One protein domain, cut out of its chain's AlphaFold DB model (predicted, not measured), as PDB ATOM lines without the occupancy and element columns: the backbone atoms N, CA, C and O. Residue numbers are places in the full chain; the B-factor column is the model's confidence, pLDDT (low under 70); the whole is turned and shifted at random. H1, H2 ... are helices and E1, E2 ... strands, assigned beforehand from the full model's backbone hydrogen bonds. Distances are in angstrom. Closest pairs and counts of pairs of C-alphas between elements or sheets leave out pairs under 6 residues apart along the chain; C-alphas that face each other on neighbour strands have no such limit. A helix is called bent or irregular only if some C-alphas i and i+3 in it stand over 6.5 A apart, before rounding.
ATOM      1  N   HIS A   2     133.329 167.267  68.630       66.50
ATOM      2  CA  HIS A   2     133.606 168.292  67.596       66.50
ATOM      3  C   HIS A   2     132.651 169.499  67.614       66.50
ATOM      4  O   HIS A   2     133.116 170.627  67.691       66.50
ATOM      5  N   LYS A   3     131.329 169.278  67.688       67.81
ATOM      6  CA  LYS A   3     130.358 170.383  67.805       67.81
ATOM      7  C   LYS A   3     130.544 171.233  69.064       67.81
ATOM      8  O   LYS A   3     130.363 172.436  68.998       67.81
ATOM      9  N   LEU A   4     130.908 170.621  70.194       63.12
ATOM     10  CA  LEU A   4     131.185 171.368  71.422       63.12
ATOM     11  C   LEU A   4     132.461 172.193  71.250       63.12
ATOM     12  O   LEU A   4     132.457 173.359  71.576       63.12
ATOM     13  N   GLN A   5     133.516 171.649  70.648       66.38
ATOM     14  CA  GLN A   5     134.726 172.422  70.362       66.38
ATOM     15  C   GLN A   5     134.479 173.593  69.389       66.38
ATOM     16  O   GLN A   5     135.088 174.645  69.543       66.38
ATOM     17  N   GLU A   6     133.599 173.424  68.401       72.06
ATOM     18  CA  GLU A   6     133.273 174.463  67.411       72.06
ATOM     19  C   GLU A   6     132.283 175.518  67.927       72.06
ATOM     20  O   GLU A   6     132.322 176.661  67.479       72.06
ATOM     21  N   GLN A   7     131.369 175.137  68.825       68.94
ATOM     22  CA  GLN A   7     130.251 175.978  69.275       68.94
ATOM     23  C   GLN A   7     130.356 176.406  70.745       68.94
ATOM     24  O   GLN A   7     129.552 177.230  71.187       68.94
ATOM     25  N   ALA A   8     131.303 175.857  71.513       66.44
ATOM     26  CA  ALA A   8     131.516 176.252  72.898       66.44
ATOM     27  C   ALA A   8     131.918 177.720  72.967       66.44
ATOM     28  O   ALA A   8     132.660 178.251  72.141       66.44
ATOM     29  N   LYS A   9     131.428 178.372  74.015       67.44
ATOM     30  CA  LYS A   9     131.670 179.795  74.267       67.44
ATOM     31  C   LYS A   9     133.018 180.035  74.953       67.44
ATOM     32  O   LYS A   9     133.376 181.181  75.208       67.44
ATOM     33  N   LYS A  10     133.725 178.957  75.304       71.31
ATOM     34  CA  LYS A  10     134.986 178.928  76.052       71.31
ATOM     35  C   LYS A  10     135.910 177.880  75.431       71.31
ATOM     36  O   LYS A  10     135.434 176.934  74.802       71.31
ATOM     37  N   GLU A  11     137.218 178.034  75.624       72.56
ATOM     38  CA  GLU A  11     138.177 176.990  75.253       72.56
ATOM     39  C   GLU A  11     137.839 175.693  76.007       72.56
ATOM     40  O   GLU A  11     137.601 175.710  77.217       72.56
ATOM     41  N   LEU A  12     137.753 174.577  75.278       75.56
ATOM     42  CA  LEU A  12     137.316 173.307  75.845       75.56
ATOM     43  C   LEU A  12     138.344 172.808  76.870       75.56
ATOM     44  O   LEU A  12     139.485 172.512  76.519       75.56
ATOM     45  N   MET A  13     137.914 172.654  78.119       83.38
ATOM     46  CA  MET A  13     138.745 172.161  79.213       83.38
ATOM     47  C   MET A  13     138.233 170.812  79.713       83.38
ATOM     48  O   MET A  13     137.029 170.606  79.852       83.38
ATOM     49  N   ILE A  14     139.157 169.898  80.009       88.31
ATOM     50  CA  ILE A  14     138.847 168.670  80.741       88.31
ATOM     51  C   ILE A  14     139.177 168.906  82.211       88.31
ATOM     52  O   ILE A  14     140.341 169.056  82.581       88.31
ATOM     53  N   TRP A  15     138.143 168.941  83.043       91.31
ATOM     54  CA  TRP A  15     138.284 169.124  84.481       91.31
ATOM     55  C   TRP A  15     138.671 167.817  85.185       91.31
ATOM     56  O   TRP A  15     138.245 166.738  84.759       91.31
ATOM     57  N   PRO A  16     139.406 167.882  86.309       92.94
ATOM     58  CA  PRO A  16     139.471 166.770  87.250       92.94
ATOM     59  C   PRO A  16     138.063 166.359  87.692       92.94
ATOM     60  O   PRO A  16     137.156 167.191  87.712       92.94
ATOM     61  N   TYR A  17     137.871 165.104  88.101       93.94
ATOM     62  CA  TYR A  17     136.587 164.685  88.664       93.94
ATOM     63  C   TYR A  17     136.218 165.549  89.875       93.94
ATOM     64  O   TYR A  17     136.988 165.672  90.827       93.94
ATOM     65  N   HIS A  18     135.027 166.134  89.831       94.81
ATOM     66  CA  HIS A  18     134.483 167.010  90.861       94.81
ATOM     67  C   HIS A  18     132.965 166.832  90.925       94.81
ATOM     68  O   HIS A  18     132.380 166.247  90.017       94.81
ATOM     69  N   THR A  19     132.354 167.268  92.035       94.69
ATOM     70  CA  THR A  19     130.889 167.298  92.240       94.69
ATOM     71  C   THR A  19     130.146 166.002  91.881       94.69
ATOM     72  O   THR A  19     128.962 166.023  91.551       94.69
ATOM     73  N   MET A  20     130.824 164.856  91.999       95.00
ATOM     74  CA  MET A  20     130.282 163.530  91.692       95.00
ATOM     75  C   MET A  20     129.089 163.222  92.601       95.00
ATOM     76  O   MET A  20     129.233 163.253  93.828       95.00
ATOM     77  N   GLU A  21     127.928 162.907  92.022       94.19
ATOM     78  CA  GLU A  21     126.711 162.634  92.795       94.19
ATOM     79  C   GLU A  21     126.938 161.530  93.841       94.19
ATOM     80  O   GLU A  21     127.584 160.515  93.581       94.19
ATOM     81  N   GLY A  22     126.431 161.753  95.054       93.56
ATOM     82  CA  GLY A  22     126.622 160.845  96.189       93.56
ATOM     83  C   GLY A  22     127.969 160.982  96.913       93.56
ATOM     84  O   GLY A  22     128.170 160.324  97.931       93.56
ATOM     85  N   THR A  23     128.881 161.840  96.446       95.62
ATOM     86  CA  THR A  23     130.142 162.133  97.147       95.62
ATOM     87  C   THR A  23     130.050 163.402  97.994       95.62
ATOM     88  O   THR A  23     129.212 164.272  97.752       95.62
ATOM     89  N   LEU A  24     130.968 163.559  98.955       94.56
ATOM     90  CA  LEU A  24     131.074 164.784  99.759       94.56
ATOM     91  C   LEU A  24     131.311 166.033  98.899       94.56
ATOM     92  O   LEU A  24     130.811 167.102  99.228       94.56
ATOM     93  N   GLY A  25     132.021 165.893  97.774       93.19
ATOM     94  CA  GLY A  25     132.292 166.999  96.853       93.19
ATOM     95  C   GLY A  25     131.058 167.518  96.106       93.19
ATOM     96  O   GLY A  25     131.146 168.561  95.469       93.19
ATOM     97  N   HIS A  26     129.927 166.809  96.159       95.69
ATOM     98  CA  HIS A  26     128.651 167.251  95.587       95.69
ATOM     99  C   HIS A  26     127.769 168.002  96.596       95.69
ATOM    100  O   HIS A  26     126.795 168.646  96.212       95.69
ATOM    101  N   MET A  27     128.073 167.914  97.893       95.31
ATOM    102  CA  MET A  27     127.251 168.530  98.932       95.31
ATOM    103  C   MET A  27     127.482 170.042  99.018       95.31
ATOM    104  O   MET A  27     128.583 170.538  98.778       95.31
ATOM    105  N   LEU A  28     126.447 170.775  99.438       95.62
ATOM    106  CA  LEU A  28     126.601 172.172  99.833       95.62
ATOM    107  C   LEU A  28     127.547 172.281 101.033       95.62
ATOM    108  O   LEU A  28     127.498 171.468 101.958       95.62
ATOM    109  N   LEU A  29     128.361 173.335 101.048       95.44
ATOM    110  CA  LEU A  29     129.165 173.673 102.216       95.44
ATOM    111  C   LEU A  29     128.255 173.992 103.409       95.44
ATOM    112  O   LEU A  29     127.229 174.661 103.258       95.44
ATOM    113  N   ALA A  30     128.660 173.547 104.601       96.50
ATOM    114  CA  ALA A  30     127.856 173.674 105.815       96.50
ATOM    115  C   ALA A  30     127.359 175.112 106.092       96.50
ATOM    116  O   ALA A  30     126.164 175.250 106.347       96.50
ATOM    117  N   PRO A  31     128.174 176.182 105.944       96.38
ATOM    118  CA  PRO A  31     127.696 177.552 106.164       96.38
ATOM    119  C   PRO A  31     126.576 177.975 105.205       96.38
ATOM    120  O   PRO A  31     125.660 178.691 105.599       96.38
ATOM    121  N   ILE A  32     126.607 177.506 103.953       95.88
ATOM    122  CA  ILE A  32     125.560 177.799 102.964       95.88
ATOM    123  C   ILE A  32     124.288 177.024 103.300       95.88
ATOM    124  O   ILE A  32     123.194 177.584 103.274       95.88
ATOM    125  N   SER A  33     124.425 175.746 103.663       96.69
ATOM    126  CA  SER A  33     123.286 174.933 104.095       96.69
ATOM    127  C   SER A  33     122.604 175.523 105.333       96.69
ATOM    128  O   SER A  33     121.376 175.544 105.405       96.69
ATOM    129  N   GLU A  34     123.386 176.012 106.295       97.75
ATOM    130  CA  GLU A  34     122.884 176.673 107.499       97.75
ATOM    131  C   GLU A  34     122.179 177.996 107.164       97.75
ATOM    132  O   GLU A  34     121.049 178.216 107.604       97.75
ATOM    133  N   ALA A  35     122.792 178.848 106.334       96.75
ATOM    134  CA  ALA A  35     122.190 180.109 105.906       96.75
ATOM    135  C   ALA A  35     120.840 179.896 105.201       96.75
ATOM    136  O   ALA A  35     119.876 180.607 105.489       96.75
ATOM    137  N   ILE A  36     120.743 178.885 104.327       97.25
ATOM    138  CA  ILE A  36     119.485 178.513 103.668       97.25
ATOM    139  C   ILE A  36     118.437 178.098 104.706       97.25
ATOM    140  O   ILE A  36     117.316 178.600 104.663       97.25
ATOM    141  N   ALA A  37     118.790 177.229 105.659       97.12
ATOM    142  CA  ALA A  37     117.856 176.755 106.678       97.12
ATOM    143  C   ALA A  37     117.300 177.905 107.539       97.12
ATOM    144  O   ALA A  37     116.083 178.007 107.720       97.12
ATOM    145  N   TRP A  38     118.165 178.804 108.017       97.94
ATOM    146  CA  TRP A  38     117.747 179.958 108.816       97.94
ATOM    147  C   TRP A  38     116.921 180.959 108.015       97.94
ATOM    148  O   TRP A  38     115.898 181.437 108.508       97.94
ATOM    149  N   HIS A  39     117.315 181.248 106.774       96.69
ATOM    150  CA  HIS A  39     116.541 182.120 105.898       96.69
ATOM    151  C   HIS A  39     115.144 181.543 105.636       96.69
ATOM    152  O   HIS A  39     114.146 182.249 105.776       96.69
ATOM    153  N   SER A  40     115.052 180.251 105.321       97.62
ATOM    154  CA  SER A  40     113.783 179.558 105.097       97.62
ATOM    155  C   SER A  40     112.880 179.561 106.324       97.62
ATOM    156  O   SER A  40     111.684 179.822 106.194       97.62
ATOM    157  N   ALA A  41     113.444 179.344 107.515       97.62
ATOM    158  CA  ALA A  41     112.705 179.438 108.769       97.62
ATOM    159  C   ALA A  41     112.189 180.865 109.028       97.62
ATOM    160  O   ALA A  41     111.020 181.037 109.364       97.62
ATOM    161  N   ALA A  42     113.027 181.887 108.825       98.06
ATOM    162  CA  ALA A  42     112.678 183.285 109.083       98.06
ATOM    163  C   ALA A  42     111.686 183.872 108.066       98.06
ATOM    164  O   ALA A  42     110.890 184.745 108.404       98.06
ATOM    165  N   ARG A  43     111.746 183.430 106.803       96.00
ATOM    166  CA  ARG A  43     110.900 183.942 105.712       96.00
ATOM    167  C   ARG A  43     109.696 183.063 105.410       96.00
ATOM    168  O   ARG A  43     108.868 183.467 104.599       96.00
ATOM    169  N   HIS A  44     109.592 181.897 106.047       96.75
ATOM    170  CA  HIS A  44     108.594 180.873 105.740       96.75
ATOM    171  C   HIS A  44     108.584 180.493 104.250       96.75
ATOM    172  O   HIS A  44     107.529 180.304 103.646       96.75
ATOM    173  N   THR A  45     109.772 180.393 103.648       95.44
ATOM    174  CA  THR A  45     109.943 180.066 102.228       95.44
ATOM    175  C   THR A  45     110.758 178.794 102.046       95.44
ATOM    176  O   THR A  45     111.842 178.630 102.608       95.44
ATOM    177  N   GLN A  46     110.242 177.884 101.221       95.88
ATOM    178  CA  GLN A  46     110.941 176.655 100.856       95.88
ATOM    179  C   GLN A  46     112.020 176.966  99.802       95.88
ATOM    180  O   GLN A  46     111.695 177.560  98.771       95.88
ATOM    181  N   PRO A  47     113.286 176.557 100.009       95.69
ATOM    182  CA  PRO A  47     114.316 176.714  98.997       95.69
ATOM    183  C   PRO A  47     114.065 175.737  97.845       95.69
ATOM    184  O   PRO A  47     113.612 174.607  98.047       95.69
ATOM    185  N   THR A  48     114.383 176.173  96.630       95.56
ATOM    186  CA  THR A  48     114.361 175.315  95.441       95.56
ATOM    187  C   THR A  48     115.785 174.888  95.115       95.56
ATOM    188  O   THR A  48     116.654 175.737  94.934       95.56
ATOM    189  N   TYR A  49     116.019 173.580  95.028       95.19
ATOM    190  CA  TYR A  49     117.311 173.011  94.647       95.19
ATOM    191  C   TYR A  49     117.248 172.500  93.212       95.19
ATOM    192  O   TYR A  49     116.345 171.739  92.864       95.19
ATOM    193  N   ILE A  50     118.221 172.896  92.394       94.88
ATOM    194  CA  ILE A  50     118.342 172.478  90.998       94.88
ATOM    195  C   ILE A  50     119.697 171.799  90.818       94.88
ATOM    196  O   ILE A  50     120.730 172.349  91.195       94.88
ATOM    197  N   VAL A  51     119.682 170.603  90.233       94.06
ATOM    198  CA  VAL A  51     120.890 169.851  89.875       94.06
ATOM    199  C   VAL A  51     121.110 169.986  88.371       94.06
ATOM    200  O   VAL A  51     120.167 169.849  87.595       94.06
ATOM    201  N   LYS A  52     122.355 170.240  87.963       94.69
ATOM    202  CA  LYS A  52     122.780 170.369  86.560       94.69
ATOM    203  C   LYS A  52     123.955 169.433  86.262       94.69
ATOM    204  O   LYS A  52     124.579 168.931  87.191       94.69
ATOM    205  N   GLY A  53     124.268 169.216  84.981       93.38
ATOM    206  CA  GLY A  53     125.432 168.408  84.570       93.38
ATOM    207  C   GLY A  53     125.197 166.896  84.485       93.38
ATOM    208  O   GLY A  53     126.146 166.126  84.561       93.38
ATOM    209  N   ARG A  54     123.943 166.453  84.320       92.38
ATOM    210  CA  ARG A  54     123.601 165.022  84.165       92.38
ATOM    211  C   ARG A  54     123.706 164.505  82.728       92.38
ATOM    212  O   ARG A  54     123.755 163.296  82.507       92.38
ATOM    213  N   THR A  55     123.744 165.400  81.746       92.25
ATOM    214  CA  THR A  55     123.839 165.031  80.331       92.25
ATOM    215  C   THR A  55     125.293 164.731  79.969       92.25
ATOM    216  O   THR A  55     126.085 165.638  79.753       92.25
ATOM    217  N   VAL A  56     125.639 163.447  79.856       89.62
ATOM    218  CA  VAL A  56     127.025 162.950  79.703       89.62
ATOM    219  C   VAL A  56     127.781 163.543  78.501       89.62
ATOM    220  O   VAL A  56     129.007 163.618  78.507       89.62
ATOM    221  N   ARG A  57     127.072 163.936  77.438       89.38
ATOM    222  CA  ARG A  57     127.662 164.313  76.142       89.38
ATOM    223  C   ARG A  57     127.923 165.816  75.976       89.38
ATOM    224  O   ARG A  57     128.391 166.214  74.905       89.38
ATOM    225  N   THR A  58     127.645 166.637  76.990       90.94
ATOM    226  CA  THR A  58     127.832 168.096  76.944       90.94
ATOM    227  C   THR A  58     128.262 168.663  78.292       90.94
ATOM    228  O   THR A  58     127.908 168.144  79.343       90.94
ATOM    229  N   GLU A  59     128.978 169.784  78.241       92.81
ATOM    230  CA  GLU A  59     129.211 170.628  79.406       92.81
ATOM    231  C   GLU A  59     127.943 171.420  79.774       92.81
ATOM    232  O   GLU A  59     127.108 171.734  78.915       92.81
ATOM    233  N   TYR A  60     127.802 171.735  81.061       94.31
ATOM    234  CA  TYR A  60     126.605 172.301  81.671       94.31
ATOM    235  C   TYR A  60     126.969 173.359  82.727       94.31
ATOM    236  O   TYR A  60     126.639 173.244  83.914       94.31
ATOM    237  N   TYR A  61     127.672 174.418  82.310       95.38
ATOM    238  CA  TYR A  61     128.053 175.503  83.217       95.38
ATOM    239  C   TYR A  61     126.842 176.288  83.733       95.38
ATOM    240  O   TYR A  61     126.682 176.398  84.949       95.38
ATOM    241  N   GLY A  62     125.988 176.795  82.843       95.88
ATOM    242  CA  GLY A  62     124.819 177.589  83.224       95.88
ATOM    243  C   GLY A  62     123.695 176.732  83.801       95.88
ATOM    244  O   GLY A  62     123.500 175.588  83.398       95.88
ATOM    245  N   ILE A  63     122.947 177.266  84.766       96.94
ATOM    246  CA  ILE A  63     121.865 176.524  85.433       96.94
ATOM    247  C   ILE A  63     120.659 176.253  84.521       96.94
ATOM    248  O   ILE A  63     119.935 175.284  84.742       96.94
ATOM    249  N   PHE A  64     120.437 177.076  83.494       97.50
ATOM    250  CA  PHE A  64     119.233 176.988  82.673       97.50
ATOM    251  C   PHE A  64     119.386 176.036  81.492       97.50
ATOM    252  O   PHE A  64     118.378 175.599  80.966       97.50
ATOM    253  N   GLY A  65     120.594 175.680  81.066       96.31
ATOM    254  CA  GLY A  65     120.790 174.818  79.898       96.31
ATOM    255  C   GLY A  65     122.244 174.416  79.696       96.31
ATOM    256  O   GLY A  65     123.151 175.057  80.233       96.31
ATOM    257  N   ALA A  66     122.464 173.370  78.903       95.12
ATOM    258  CA  ALA A  66     123.800 172.956  78.492       95.12
ATOM    259  C   ALA A  66     124.471 174.002  77.582       95.12
ATOM    260  O   ALA A  66     123.791 174.806  76.941       95.12
ATOM    261  N   GLU A  67     125.806 173.971  77.477       91.50
ATOM    262  CA  GLU A  67     126.513 174.819  76.500       91.50
ATOM    263  C   GLU A  67     126.120 174.468  75.061       91.50
ATOM    264  O   GLU A  67     125.882 175.365  74.252       91.50
ATOM    265  N   VAL A  68     125.999 173.169  74.763       91.44
ATOM    266  CA  VAL A  68     125.455 172.656  73.503       91.44
ATOM    267  C   VAL A  68     124.382 171.619  73.834       91.44
ATOM    268  O   VAL A  68     124.723 170.515  74.258       91.44
ATOM    269  N   PRO A  69     123.090 171.942  73.645       92.81
ATOM    270  CA  PRO A  69     122.011 170.991  73.881       92.81
ATOM    271  C   PRO A  69     122.209 169.699  73.085       92.81
ATOM    272  O   PRO A  69     122.487 169.718  71.882       92.81
ATOM    273  N   ASP A  70     122.053 168.568  73.763       93.06
ATOM    274  CA  ASP A  70     122.050 167.251  73.149       93.06
ATOM    275  C   ASP A  70     120.661 166.986  72.536       93.06
ATOM    276  O   ASP A  70     119.663 166.975  73.262       93.06
ATOM    277  N   PRO A  71     120.559 166.771  71.211       92.19
ATOM    278  CA  PRO A  71     119.277 166.538  70.546       92.19
ATOM    279  C   PRO A  71     118.573 165.250  71.001       92.19
ATOM    280  O   PRO A  71     117.372 165.116  70.779       92.19
ATOM    281  N   GLU A  72     119.295 164.306  71.611       94.94
ATOM    282  CA  GLU A  72     118.725 163.072  72.168       94.94
ATOM    283  C   GLU A  72     118.212 163.261  73.607       94.94
ATOM    284  O   GLU A  72     117.519 162.388  74.128       94.94
ATOM    285  N   VAL A  73     118.529 164.395  74.245       94.94
ATOM    286  CA  VAL A  73     118.237 164.686  75.655       94.94
ATOM    287  C   VAL A  73     117.559 166.061  75.747       94.94
ATOM    288  O   VAL A  73     118.237 167.066  75.984       94.94
ATOM    289  N   PRO A  74     116.232 166.155  75.523       92.94
ATOM    290  CA  PRO A  74     115.511 167.429  75.450       92.94
ATOM    291  C   PRO A  74     115.708 168.347  76.665       92.94
ATOM    292  O   PRO A  74     115.745 169.568  76.519       92.94
ATOM    293  N   GLU A  75     115.890 167.777  77.857       92.38
ATOM    294  CA  GLU A  75     116.146 168.501  79.105       92.38
ATOM    295  C   GLU A  75     117.500 169.223  79.149       92.38
ATOM    296  O   GLU A  75     117.706 170.067  80.016       92.38
ATOM    297  N   SER A  76     118.414 168.924  78.220       94.81
ATOM    298  CA  SER A  76     119.676 169.660  78.068       94.81
ATOM    299  C   SER A  76     119.505 171.021  77.381       94.81
ATOM    300  O   SER A  76     120.429 171.839  77.384       94.81
ATOM    301  N   GLY A  77     118.332 171.269  76.787       95.94
ATOM    302  CA  GLY A  77     117.959 172.556  76.218       95.94
ATOM    303  C   GLY A  77     117.767 173.648  77.272       95.94
ATOM    304  O   GLY A  77     117.826 173.416  78.477       95.94
ATOM    305  N   LEU A  78     117.518 174.871  76.802       96.69
ATOM    306  CA  LEU A  78     117.264 176.002  77.687       96.69
ATOM    307  C   LEU A  78     115.919 175.831  78.418       96.69
ATOM    308  O   LEU A  78     114.853 175.807  77.803       96.69
ATOM    309  N   ASN A  79     115.967 175.769  79.742       97.38
ATOM    310  CA  ASN A  79     114.824 175.697  80.635       97.38
ATOM    311  C   ASN A  79     114.192 177.085  80.808       97.38
ATOM    312  O   ASN A  79     114.402 177.785  81.802       97.38
ATOM    313  N   VAL A  80     113.392 177.463  79.813       97.19
ATOM    314  CA  VAL A  80     112.629 178.718  79.794       97.19
ATOM    315  C   VAL A  80     111.683 178.829  80.992       97.19
ATOM    316  O   VAL A  80     111.548 179.904  81.566       97.19
ATOM    317  N   GLY A  81     111.092 177.719  81.444       97.25
ATOM    318  CA  GLY A  81     110.216 177.730  82.618       97.25
ATOM    319  C   GLY A  81     110.938 178.174  83.896       97.25
ATOM    320  O   GLY A  81     110.379 178.942  84.679       97.25
ATOM    321  N   LEU A  82     112.186 177.734  84.092       96.94
ATOM    322  CA  LEU A  82     113.021 178.166  85.215       96.94
ATOM    323  C   LEU A  82     113.473 179.627  85.057       96.94
ATOM    324  O   LEU A  82     113.428 180.371  86.035       96.94
ATOM    325  N   LEU A  83     113.850 180.051  83.844       97.12
ATOM    326  CA  LEU A  83     114.178 181.454  83.539       97.12
ATOM    327  C   LEU A  83     113.019 182.389  83.898       97.12
ATOM    328  O   LEU A  83     113.189 183.330  84.675       97.12
ATOM    329  N   ASP A  84     111.828 182.089  83.386       96.38
ATOM    330  CA  ASP A  84     110.624 182.879  83.627       96.38
ATOM    331  C   ASP A  84     110.232 182.866  85.108       96.38
ATOM    332  O   ASP A  84     109.747 183.866  85.631       96.38
ATOM    333  N   ALA A  85     110.438 181.750  85.816       96.19
ATOM    334  CA  ALA A  85     110.176 181.670  87.250       96.19
ATOM    335  C   ALA A  85     111.105 182.583  88.066       96.19
ATOM    336  O   ALA A  85     110.631 183.252  88.984       96.19
ATOM    337  N   VAL A  86     112.396 182.643  87.724       96.06
ATOM    338  CA  VAL A  86     113.376 183.513  88.394       96.06
ATOM    339  C   VAL A  86     113.090 184.989  88.102       96.06
ATOM    340  O   VAL A  86     113.088 185.809  89.016       96.06
ATOM    341  N   MET A  87     112.754 185.346  86.862       95.75
ATOM    342  CA  MET A  87     112.547 186.754  86.485       95.75
ATOM    343  C   MET A  87     111.205 187.358  86.931       95.75
ATOM    344  O   MET A  87     110.960 188.556  86.734       95.75
ATOM    345  N   LYS A  88     110.342 186.565  87.579       95.62
ATOM    346  CA  LYS A  88     109.129 187.062  88.253       95.62
ATOM    347  C   LYS A  88     109.432 187.888  89.497       95.62
ATOM    348  O   LYS A  88     108.617 188.736  89.841       95.62
ATOM    349  N   TYR A  89     110.562 187.653  90.161       95.69
ATOM    350  CA  TYR A  89     110.941 188.416  91.348       95.69
ATOM    351  C   TYR A  89     111.348 189.844  90.976       95.69
ATOM    352  O   TYR A  89     111.758 190.107  89.847       95.69
ATOM    353  N   ASP A  90     111.227 190.777  91.922       95.00
ATOM    354  CA  ASP A  90     111.597 192.186  91.719       95.00
ATOM    355  C   ASP A  90     113.114 192.398  91.721       95.00
ATOM    356  O   ASP A  90     113.626 193.291  91.051       95.00
ATOM    357  N   LYS A  91     113.826 191.546  92.464       95.12
ATOM    358  CA  LYS A  91     115.282 191.526  92.589       95.12
ATOM    359  C   LYS A  91     115.781 190.091  92.579       95.12
ATOM    360  O   LYS A  91     115.290 189.260  93.342       95.12
ATOM    361  N   VAL A  92     116.774 189.825  91.748       97.12
ATOM    362  CA  VAL A  92     117.403 188.518  91.580       97.12
ATOM    363  C   VAL A  92     118.893 188.693  91.818       97.12
ATOM    364  O   VAL A  92     119.600 189.250  90.983       97.12
ATOM    365  N   TYR A  93     119.360 188.230  92.973       97.44
ATOM    366  CA  TYR A  93     120.778 188.272  93.312       97.44
ATOM    367  C   TYR A  93     121.492 187.028  92.788       97.44
ATOM    368  O   TYR A  93     121.022 185.907  92.993       97.44
ATOM    369  N   VAL A  94     122.643 187.234  92.152       97.81
ATOM    370  CA  VAL A  94     123.492 186.173  91.608       97.81
ATOM    371  C   VAL A  94     124.832 186.185  92.340       97.81
ATOM    372  O   VAL A  94     125.526 187.199  92.378       97.81
ATOM    373  N   ALA A  95     125.170 185.049  92.951       97.44
ATOM    374  CA  ALA A  95     126.390 184.817  93.721       97.44
ATOM    375  C   ALA A  95     126.786 183.333  93.653       97.44
ATOM    376  O   ALA A  95     125.996 182.493  93.215       97.44
ATOM    377  N   GLY A  96     127.983 182.998  94.136       96.75
ATOM    378  CA  GLY A  96     128.475 181.623  94.213       96.75
ATOM    379  C   GLY A  96     129.682 181.368  93.320       96.75
ATOM    380  O   GLY A  96     130.443 182.283  93.013       96.75
ATOM    381  N   GLU A  97     129.872 180.107  92.923       96.81
ATOM    382  CA  GLU A  97     131.113 179.663  92.291       96.81
ATOM    383  C   GLU A  97     130.909 178.785  91.042       96.81
ATOM    384  O   GLU A  97     129.974 177.988  90.962       96.81
ATOM    385  N   ALA A  98     131.784 178.861  90.035       96.94
ATOM    386  CA  ALA A  98     132.827 179.883  89.865       96.94
ATOM    387  C   ALA A  98     132.296 181.088  89.072       96.94
ATOM    388  O   ALA A  98     131.583 180.881  88.079       96.94
ATOM    389  N   LYS A  99     132.714 182.311  89.445       98.25
ATOM    390  CA  LYS A  99     132.474 183.572  88.713       98.25
ATOM    391  C   LYS A  99     132.687 183.362  87.222       98.25
ATOM    392  O   LYS A  99     131.750 183.496  86.455       98.25
ATOM    393  N   SER A 100     133.873 182.913  86.825       96.12
ATOM    394  CA  SER A 100     134.272 182.749  85.423       96.12
ATOM    395  C   SER A 100     133.551 181.653  84.625       96.12
ATOM    396  O   SER A 100     133.662 181.627  83.400       96.12
ATOM    397  N   HIS A 101     132.818 180.750  85.285       95.94
ATOM    398  CA  HIS A 101     132.211 179.578  84.646       95.94
ATOM    399  C   HIS A 101     130.718 179.484  84.951       95.94
ATOM    400  O   HIS A 101     129.913 180.074  84.234       95.94
ATOM    401  N   CYS A 102     130.334 178.739  85.993       97.12
ATOM    402  CA  CYS A 102     128.935 178.445  86.301       97.12
ATOM    403  C   CYS A 102     128.101 179.710  86.515       97.12
ATOM    404  O   CYS A 102     126.976 179.798  86.023       97.12
ATOM    405  N   VAL A 103     128.661 180.686  87.229       98.25
ATOM    406  CA  VAL A 103     127.962 181.923  87.578       98.25
ATOM    407  C   VAL A 103     127.825 182.820  86.346       98.25
ATOM    408  O   VAL A 103     126.712 183.195  85.992       98.25
ATOM    409  N   LEU A 104     128.917 183.080  85.620       97.25
ATOM    410  CA  LEU A 104     128.866 183.891  84.402       97.25
ATOM    411  C   LEU A 104     128.021 183.255  83.296       97.25
ATOM    412  O   LEU A 104     127.305 183.965  82.600       97.25
ATOM    413  N   GLU A 105     128.073 181.934  83.105       97.44
ATOM    414  CA  GLU A 105     127.240 181.281  82.086       97.44
ATOM    415  C   GLU A 105     125.756 181.330  82.454       97.44
ATOM    416  O   GLU A 105     124.913 181.506  81.577       97.44
ATOM    417  N   THR A 106     125.434 181.236  83.746       97.94
ATOM    418  CA  THR A 106     124.072 181.463  84.240       97.94
ATOM    419  C   THR A 106     123.604 182.871  83.872       97.94
ATOM    420  O   THR A 106     122.552 183.010  83.252       97.94
ATOM    421  N   GLU A 107     124.422 183.893  84.131       97.19
ATOM    422  CA  GLU A 107     124.117 185.279  83.757       97.19
ATOM    423  C   GLU A 107     123.965 185.443  82.233       97.19
ATOM    424  O   GLU A 107     122.986 186.017  81.754       97.19
ATOM    425  N   ARG A 108     124.872 184.850  81.439       96.81
ATOM    426  CA  ARG A 108     124.806 184.854  79.964       96.81
ATOM    427  C   ARG A 108     123.498 184.267  79.447       96.81
ATOM    428  O   ARG A 108     122.967 184.774  78.460       96.81
ATOM    429  N   GLN A 109     122.990 183.206  80.068       97.44
ATOM    430  CA  GLN A 109     121.730 182.578  79.668       97.44
ATOM    431  C   GLN A 109     120.534 183.499  79.931       97.44
ATOM    432  O   GLN A 109     119.692 183.652  79.044       97.44
ATOM    433  N   VAL A 110     120.488 184.165  81.090       97.38
ATOM    434  CA  VAL A 110     119.417 185.126  81.408       97.38
ATOM    435  C   VAL A 110     119.487 186.345  80.491       97.38
ATOM    436  O   VAL A 110     118.506 186.677  79.826       97.38
ATOM    437  N   VAL A 111     120.659 186.980  80.397       97.00
ATOM    438  CA  VAL A 111     120.882 188.167  79.560       97.00
ATOM    439  C   VAL A 111     120.644 187.860  78.083       97.00
ATOM    440  O   VAL A 111     120.070 188.678  77.367       97.00
ATOM    441  N   GLY A 112     121.043 186.679  77.611       96.31
ATOM    442  CA  GLY A 112     120.799 186.241  76.239       96.31
ATOM    443  C   GLY A 112     119.311 186.077  75.930       96.31
ATOM    444  O   GLY A 112     118.855 186.525  74.881       96.31
ATOM    445  N   TYR A 113     118.542 185.485  76.849       97.25
ATOM    446  CA  TYR A 113     117.109 185.259  76.658       97.25
ATOM    447  C   TYR A 113     116.291 186.560  76.768       97.25
ATOM    448  O   TYR A 113     115.451 186.849  75.914       97.25
ATOM    449  N   PHE A 114     116.582 187.398  77.768       96.81
ATOM    450  CA  PHE A 114     115.857 188.647  78.031       96.81
ATOM    451  C   PHE A 114     116.518 189.900  77.434       96.81
ATOM    452  O   PHE A 114     116.088 191.014  77.717       96.81
ATOM    453  N   GLY A 115     117.522 189.758  76.562       94.69
ATOM    454  CA  GLY A 115     118.296 190.883  76.013       94.69
ATOM    455  C   GLY A 115     117.489 191.921  75.222       94.69
ATOM    456  O   GLY A 115     117.943 193.045  75.031       94.69
ATOM    457  N   HIS A 116     116.277 191.570  74.793       93.56
ATOM    458  CA  HIS A 116     115.325 192.471  74.141       93.56
ATOM    459  C   HIS A 116     114.462 193.277  75.136       93.56
ATOM    460  O   HIS A 116     113.651 194.098  74.714       93.56
ATOM    461  N   GLN A 117     114.633 193.064  76.447       93.44
ATOM    462  CA  GLN A 117     113.916 193.738  77.534       93.44
ATOM    463  C   GLN A 117     114.903 194.308  78.577       93.44
ATOM    464  O   GLN A 117     114.973 193.798  79.696       93.44
ATOM    465  N   PRO A 118     115.660 195.381  78.265       88.88
ATOM    466  CA  PRO A 118     116.678 195.926  79.175       88.88
ATOM    467  C   PRO A 118     116.146 196.311  80.563       88.88
ATOM    468  O   PRO A 118     116.838 196.150  81.562       88.88
ATOM    469  N   GLU A 119     114.893 196.768  80.654       92.75
ATOM    470  CA  GLU A 119     114.251 197.080  81.940       92.75
ATOM    471  C   GLU A 119     114.086 195.846  82.838       92.75
ATOM    472  O   GLU A 119     114.172 195.957  84.057       92.75
ATOM    473  N   LEU A 120     113.895 194.660  82.252       95.31
ATOM    474  CA  LEU A 120     113.809 193.412  83.005       95.31
ATOM    475  C   LEU A 120     115.188 192.976  83.521       95.31
ATOM    476  O   LEU A 120     115.283 192.441  84.624       95.31
ATOM    477  N   LEU A 121     116.256 193.254  82.766       96.88
ATOM    478  CA  LEU A 121     117.631 192.946  83.174       96.88
ATOM    479  C   LEU A 121     118.098 193.778  84.375       96.88
ATOM    480  O   LEU A 121     118.921 193.294  85.143       96.88
ATOM    481  N   LYS A 122     117.505 194.955  84.622       96.25
ATOM    482  CA  LYS A 122     117.770 195.768  85.830       96.25
ATOM    483  C   LYS A 122     117.416 195.075  87.141       96.25
ATOM    484  O   LYS A 122     117.843 195.526  88.198       96.25
ATOM    485  N   LYS A 123     116.635 193.996  87.084       96.56
ATOM    486  CA  LYS A 123     116.330 193.167  88.251       96.56
ATOM    487  C   LYS A 123     117.475 192.232  88.638       96.56
ATOM    488  O   LYS A 123     117.417 191.660  89.721       96.56
ATOM    489  N   LEU A 124     118.461 192.030  87.761       97.69
ATOM    490  CA  LEU A 124     119.618 191.174  88.011       97.69
ATOM    491  C   LEU A 124     120.673 191.959  88.783       97.69
ATOM    492  O   LEU A 124     121.147 192.991  88.315       97.69
ATOM    493  N   LEU A 125     121.024 191.459  89.965       97.75
ATOM    494  CA  LEU A 125     122.033 192.030  90.848       97.75
ATOM    495  C   LEU A 125     123.168 191.024  91.031       97.75
ATOM    496  O   LEU A 125     123.052 190.051  91.776       97.75
ATOM    497  N   PHE A 126     124.278 191.255  90.349       98.31
ATOM    498  CA  PHE A 126     125.463 190.419  90.437       98.31
ATOM    499  C   PHE A 126     126.322 190.842  91.634       98.31
ATOM    500  O   PHE A 126     126.837 191.961  91.660       98.31
ATOM    501  N   LEU A 127     126.504 189.954  92.616       98.12
ATOM    502  CA  LEU A 127     127.284 190.233  93.828       98.12
ATOM    503  C   LEU A 127     128.777 189.995  93.585       98.12
ATOM    504  O   LEU A 127     129.270 188.868  93.693       98.12
ATOM    505  N   LYS A 128     129.518 191.062  93.275       96.12
ATOM    506  CA  LYS A 128     130.935 190.975  92.882       96.12
ATOM    507  C   LYS A 128     131.823 190.361  93.963       96.12
ATOM    508  O   LYS A 128     132.719 189.584  93.653       96.12
ATOM    509  N   ASP A 129     131.570 190.707  95.220       97.12
ATOM    510  CA  ASP A 129     132.337 190.268  96.390       97.12
ATOM    511  C   ASP A 129     131.877 188.911  96.953       97.12
ATOM    512  O   ASP A 129     132.469 188.410  97.906       97.12
ATOM    513  N   CYS A 130     130.857 188.293  96.348       97.69
ATOM    514  CA  CYS A 130     130.346 186.965  96.709       97.69
ATOM    515  C   CYS A 130     130.569 185.927  95.595       97.69
ATOM    516  O   CYS A 130     129.783 184.984  95.449       97.69
ATOM    517  N   THR A 131     131.611 186.117  94.783       97.81
ATOM    518  CA  THR A 131     132.003 185.206  93.699       97.81
ATOM    519  C   THR A 131     133.524 185.194  93.538       97.81
ATOM    520  O   THR A 131     134.184 186.197  93.816       97.81
ATOM    521  N   SER A 132     134.103 184.094  93.050       97.44
ATOM    522  CA  SER A 132     135.520 184.043  92.680       97.44
ATOM    523  C   SER A 132     135.751 183.276  91.375       97.44
ATOM    524  O   SER A 132     134.967 182.427  90.959       97.44
ATOM    525  N   SER A 133     136.797 183.621  90.628       97.75
ATOM    526  CA  SER A 133     137.102 182.921  89.374       97.75
ATOM    527  C   SER A 133     137.997 181.715  89.613       97.75
ATOM    528  O   SER A 133     138.897 181.748  90.456       97.75
ATOM    529  N   VAL A 134     137.808 180.676  88.794       96.19
ATOM    530  CA  VAL A 134     138.776 179.575  88.694       96.19
ATOM    531  C   VAL A 134     140.157 180.148  88.375       96.19
ATOM    532  O   VAL A 134     140.298 180.937  87.445       96.19
ATOM    533  N   GLN A 135     141.170 179.719  89.124       95.69
ATOM    534  CA  GLN A 135     142.564 180.077  88.879       95.69
ATOM    535  C   GLN A 135     143.193 179.100  87.882       95.69
ATOM    536  O   GLN A 135     143.036 177.886  88.020       95.69
ATOM    537  N   HIS A 136     143.924 179.618  86.896       93.62
ATOM    538  CA  HIS A 136     144.605 178.810  85.888       93.62
ATOM    539  C   HIS A 136     146.006 179.377  85.609       93.62
ATOM    540  O   HIS A 136     146.160 180.596  85.569       93.62
ATOM    541  N   PRO A 137     147.041 178.538  85.400       92.75
ATOM    542  CA  PRO A 137     148.425 179.003  85.263       92.75
ATOM    543  C   PRO A 137     148.674 179.915  84.055       92.75
ATOM    544  O   PRO A 137     149.632 180.681  84.063       92.75
ATOM    545  N   THR A 138     147.852 179.814  83.009       92.81
ATOM    546  CA  THR A 138     148.059 180.549  81.747       92.81
ATOM    547  C   THR A 138     146.850 181.344  81.272       92.81
ATOM    548  O   THR A 138     146.997 182.162  80.370       92.81
ATOM    549  N   ILE A 139     145.664 181.103  81.839       92.06
ATOM    550  CA  ILE A 139     144.424 181.741  81.391       92.06
ATOM    551  C   ILE A 139     143.937 182.622  82.528       92.06
ATOM    552  O   ILE A 139     143.636 182.127  83.614       92.06
ATOM    553  N   ASP A 140     143.837 183.919  82.268       95.69
ATOM    554  CA  ASP A 140     143.254 184.857  83.218       95.69
ATOM    555  C   ASP A 140     141.725 184.831  83.106       95.69
ATOM    556  O   ASP A 140     141.087 185.653  82.445       95.69
ATOM    557  N   PHE A 141     141.127 183.819  83.730       96.00
ATOM    558  CA  PHE A 141     139.679 183.667  83.762       96.00
ATOM    559  C   PHE A 141     138.972 184.802  84.504       96.00
ATOM    560  O   PHE A 141     137.797 185.046  84.230       96.00
ATOM    561  N   ASP A 142     139.658 185.478  85.428       97.50
ATOM    562  CA  ASP A 142     139.067 186.587  86.166       97.50
ATOM    563  C   ASP A 142     138.906 187.811  85.272       97.50
ATOM    564  O   ASP A 142     137.801 188.340  85.160       97.50
ATOM    565  N   ALA A 143     139.955 188.174  84.531       97.31
ATOM    566  CA  ALA A 143     139.890 189.258  83.557       97.31
ATOM    567  C   ALA A 143     138.829 189.005  82.470       97.31
ATOM    568  O   ALA A 143     138.088 189.919  82.100       97.31
ATOM    569  N   LEU A 144     138.709 187.761  81.986       96.06
ATOM    570  CA  LEU A 144     137.666 187.382  81.024       96.06
ATOM    571  C   LEU A 144     136.257 187.540  81.612       96.06
ATOM    572  O   LEU A 144     135.347 188.003  80.920       96.06
ATOM    573  N   ALA A 145     136.070 187.172  82.881       96.94
ATOM    574  CA  ALA A 145     134.792 187.320  83.560       96.94
ATOM    575  C   ALA A 145     134.435 188.792  83.795       96.94
ATOM    576  O   ALA A 145     133.324 189.199  83.465       96.94
ATOM    577  N   GLU A 146     135.371 189.604  84.292       97.81
ATOM    578  CA  GLU A 146     135.155 191.041  84.510       97.81
ATOM    579  C   GLU A 146     134.831 191.770  83.198       97.81
ATOM    580  O   GLU A 146     133.921 192.598  83.163       97.81
ATOM    581  N   SER A 147     135.515 191.433  82.097       97.62
ATOM    582  CA  SER A 147     135.230 192.026  80.786       97.62
ATOM    583  C   SER A 147     133.805 191.728  80.316       97.62
ATOM    584  O   SER A 147     133.136 192.608  79.769       97.62
ATOM    585  N   GLU A 148     133.319 190.509  80.546       97.06
ATOM    586  CA  GLU A 148     131.949 190.150  80.203       97.06
ATOM    587  C   GLU A 148     130.924 190.820  81.123       97.06
ATOM    588  O   GLU A 148     129.900 191.301  80.639       97.06
ATOM    589  N   LEU A 149     131.185 190.872  82.430       97.94
ATOM    590  CA  LEU A 149     130.294 191.528  83.389       97.94
ATOM    591  C   LEU A 149     130.146 193.019  83.074       97.94
ATOM    592  O   LEU A 149     129.027 193.526  83.079       97.94
ATOM    593  N   ALA A 150     131.230 193.698  82.687       97.75
ATOM    594  CA  ALA A 150     131.168 195.078  82.206       97.75
ATOM    595  C   ALA A 150     130.279 195.214  80.954       97.75
ATOM    596  O   ALA A 150     129.494 196.153  80.826       97.75
ATOM    597  N   ARG A 151     130.332 194.242  80.032       96.81
ATOM    598  CA  ARG A 151     129.438 194.206  78.863       96.81
ATOM    599  C   ARG A 151     127.973 194.050  79.279       96.81
ATOM    600  O   ARG A 151     127.111 194.707  78.701       96.81
ATOM    601  N   MET A 152     127.689 193.188  80.252       96.88
ATOM    602  CA  MET A 152     126.337 192.938  80.765       96.88
ATOM    603  C   MET A 152     125.779 194.115  81.568       96.88
ATOM    604  O   MET A 152     124.579 194.380  81.494       96.88
ATOM    605  N   GLU A 153     126.634 194.866  82.260       96.75
ATOM    606  CA  GLU A 153     126.254 196.104  82.946       96.75
ATOM    607  C   GLU A 153     125.654 197.116  81.958       96.75
ATOM    608  O   GLU A 153     124.572 197.659  82.183       96.75
ATOM    609  N   HIS A 154     126.262 197.264  80.775       95.38
ATOM    610  CA  HIS A 154     125.696 198.074  79.689       95.38
ATOM    611  C   HIS A 154     124.363 197.543  79.132       95.38
ATOM    612  O   HIS A 154     123.639 198.290  78.473       95.38
ATOM    613  N   GLN A 155     124.021 196.273  79.377       95.25
ATOM    614  CA  GLN A 155     122.730 195.680  79.001       95.25
ATOM    615  C   GLN A 155     121.656 195.846  80.086       95.25
ATOM    616  O   GLN A 155     120.489 195.561  79.824       95.25
ATOM    617  N   GLY A 156     122.027 196.333  81.273       95.44
ATOM    618  CA  GLY A 156     121.113 196.624  82.375       95.44
ATOM    619  C   GLY A 156     121.355 195.808  83.641       95.44
ATOM    620  O   GLY A 156     120.725 196.119  84.644       95.44
ATOM    621  N   VAL A 157     122.248 194.812  83.628       97.12
ATOM    622  CA  VAL A 157     122.618 194.064  84.845       97.12
ATOM    623  C   VAL A 157     123.253 195.016  85.857       97.12
ATOM    624  O   VAL A 157     124.059 195.867  85.497       97.12
ATOM    625  N   GLN A 158     122.907 194.880  87.133       97.25
ATOM    626  CA  GLN A 158     123.480 195.695  88.199       97.25
ATOM    627  C   GLN A 158     124.641 194.951  88.854       97.25
ATOM    628  O   GLN A 158     124.450 193.874  89.413       97.25
ATOM    629  N   LEU A 159     125.843 195.524  88.819       97.62
ATOM    630  CA  LEU A 159     126.985 194.989  89.555       97.62
ATOM    631  C   LEU A 159     127.025 195.638  90.944       97.62
ATOM    632  O   LEU A 159     127.176 196.852  91.052       97.62
ATOM    633  N   VAL A 160     126.872 194.840  92.000       97.75
ATOM    634  CA  VAL A 160     126.723 195.325  93.383       97.75
ATOM    635  C   VAL A 160     127.657 194.598  94.348       97.75
ATOM    636  O   VAL A 160     128.199 193.533  94.041       97.75
ATOM    637  N   LEU A 161     127.847 195.179  95.530       97.81
ATOM    638  CA  LEU A 161     128.540 194.570  96.663       97.81
ATOM    639  C   LEU A 161     127.534 194.038  97.687       97.81
ATOM    640  O   LEU A 161     126.437 194.574  97.840       97.81
TER     641      LEU A 161
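AT A GLANCE: This is residues 2 to 161 of the 169 residues of an uncharacterized protein of Chloroflexi bacterium (UniProt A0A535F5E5). A small parallel sheet, E1, E2 and E3, has two helices, H4 and H6, side by side over one face, and no named helix is on the other face. Long loops make up much of the first half of the printed part, where H1 and H2 lie far out from this core. The printed part has 160 residues, with six named helices and three named strands in the order H1 H2 H3 E1 H4 H5 E2 H6 E3; the sheet's order is E1 E2 E3. The class is mixed, helices and strands, with under half of the residues in named elements. The whole is compact, with a radius of gyration of the C-alphas of 16.2 A and spans of 47 by 40 by 36 A.

HOW THE PARTS SIT: H1, residues 2 to 7, and H2, residues 30 to 43, are each apart from every other named element. H3, residues 80 to 87, is close to but not clearly touching H4, residues 99 to 114; their closest C-alphas, of Leu 83 and Val 110, are 6.7 A apart, and their lines are about perpendicular at 82 degrees. E1, residues 92 to 97, is an edge strand, parallel to the inner strand E2, residues 124 to 132, with N 94 and O 125 within hydrogen-bond range at 2.9 A. E2 bends by 79 degrees at residue 129. On the other side of E2, the edge strand E3, residues 158 to 160, is parallel to it, with N 126 and O 158 at 2.8 A. H4 is on the sheet at a height of 8.7 A and runs along the strands, at 16 degrees to E1 on the local plane. H6, residues 141 to 153, is on the same face at a height of 9.5 A, over E2 and E3. H4 and H6 touch at a shallow tilt of 24 degrees, the same way; their closest C-alphas, of Ser 100 and Ala 145, are 5.0 A apart. These are two layers, helices on one face of a sheet. E1, H4, H5, E2 and E2, H6, E3, with H5 at residues 118 to 121, are strand-helix-strand units, parallel neighbour strands joined through helices, with right-handed crossovers. H4 and H5 only just touch, only at the corner, with 3 pairs of C-alphas within 8 A; the closest are those of Val 111 and Leu 121, 6.8 A apart. Every O i to N i+4 pair is within hydrogen-bond range in H1, H2, H3 and H6, and 10 of 12 are in H4; H5 is too short for such a pair.

IN THESE COORDINATES: H1 begins at C-alpha 2, (133.606, 168.292, 67.596). H2 is 19.8 A long, H4 20.4 A, H6 18.3 A, E1 16.3 A and E2 18.0 A. H4 has a kink of 31 degrees near residue 106 and is only just irregular: C-alphas 100 and 103 are 6.7 A apart. E3 ends at C-alpha 160, (126.723, 195.325, 93.383).

THE WHOLE: The C-alphas of His 2 and Ala 42, the two farthest apart, are 48.8 A apart. The printed part has no cut. The links H1 to H2, 22 residues, and H2 to H3, 36 residues, are long. The mean pLDDT of the printed part is 93.8, and residues 2 to 5 and 7 to 9 are under 70.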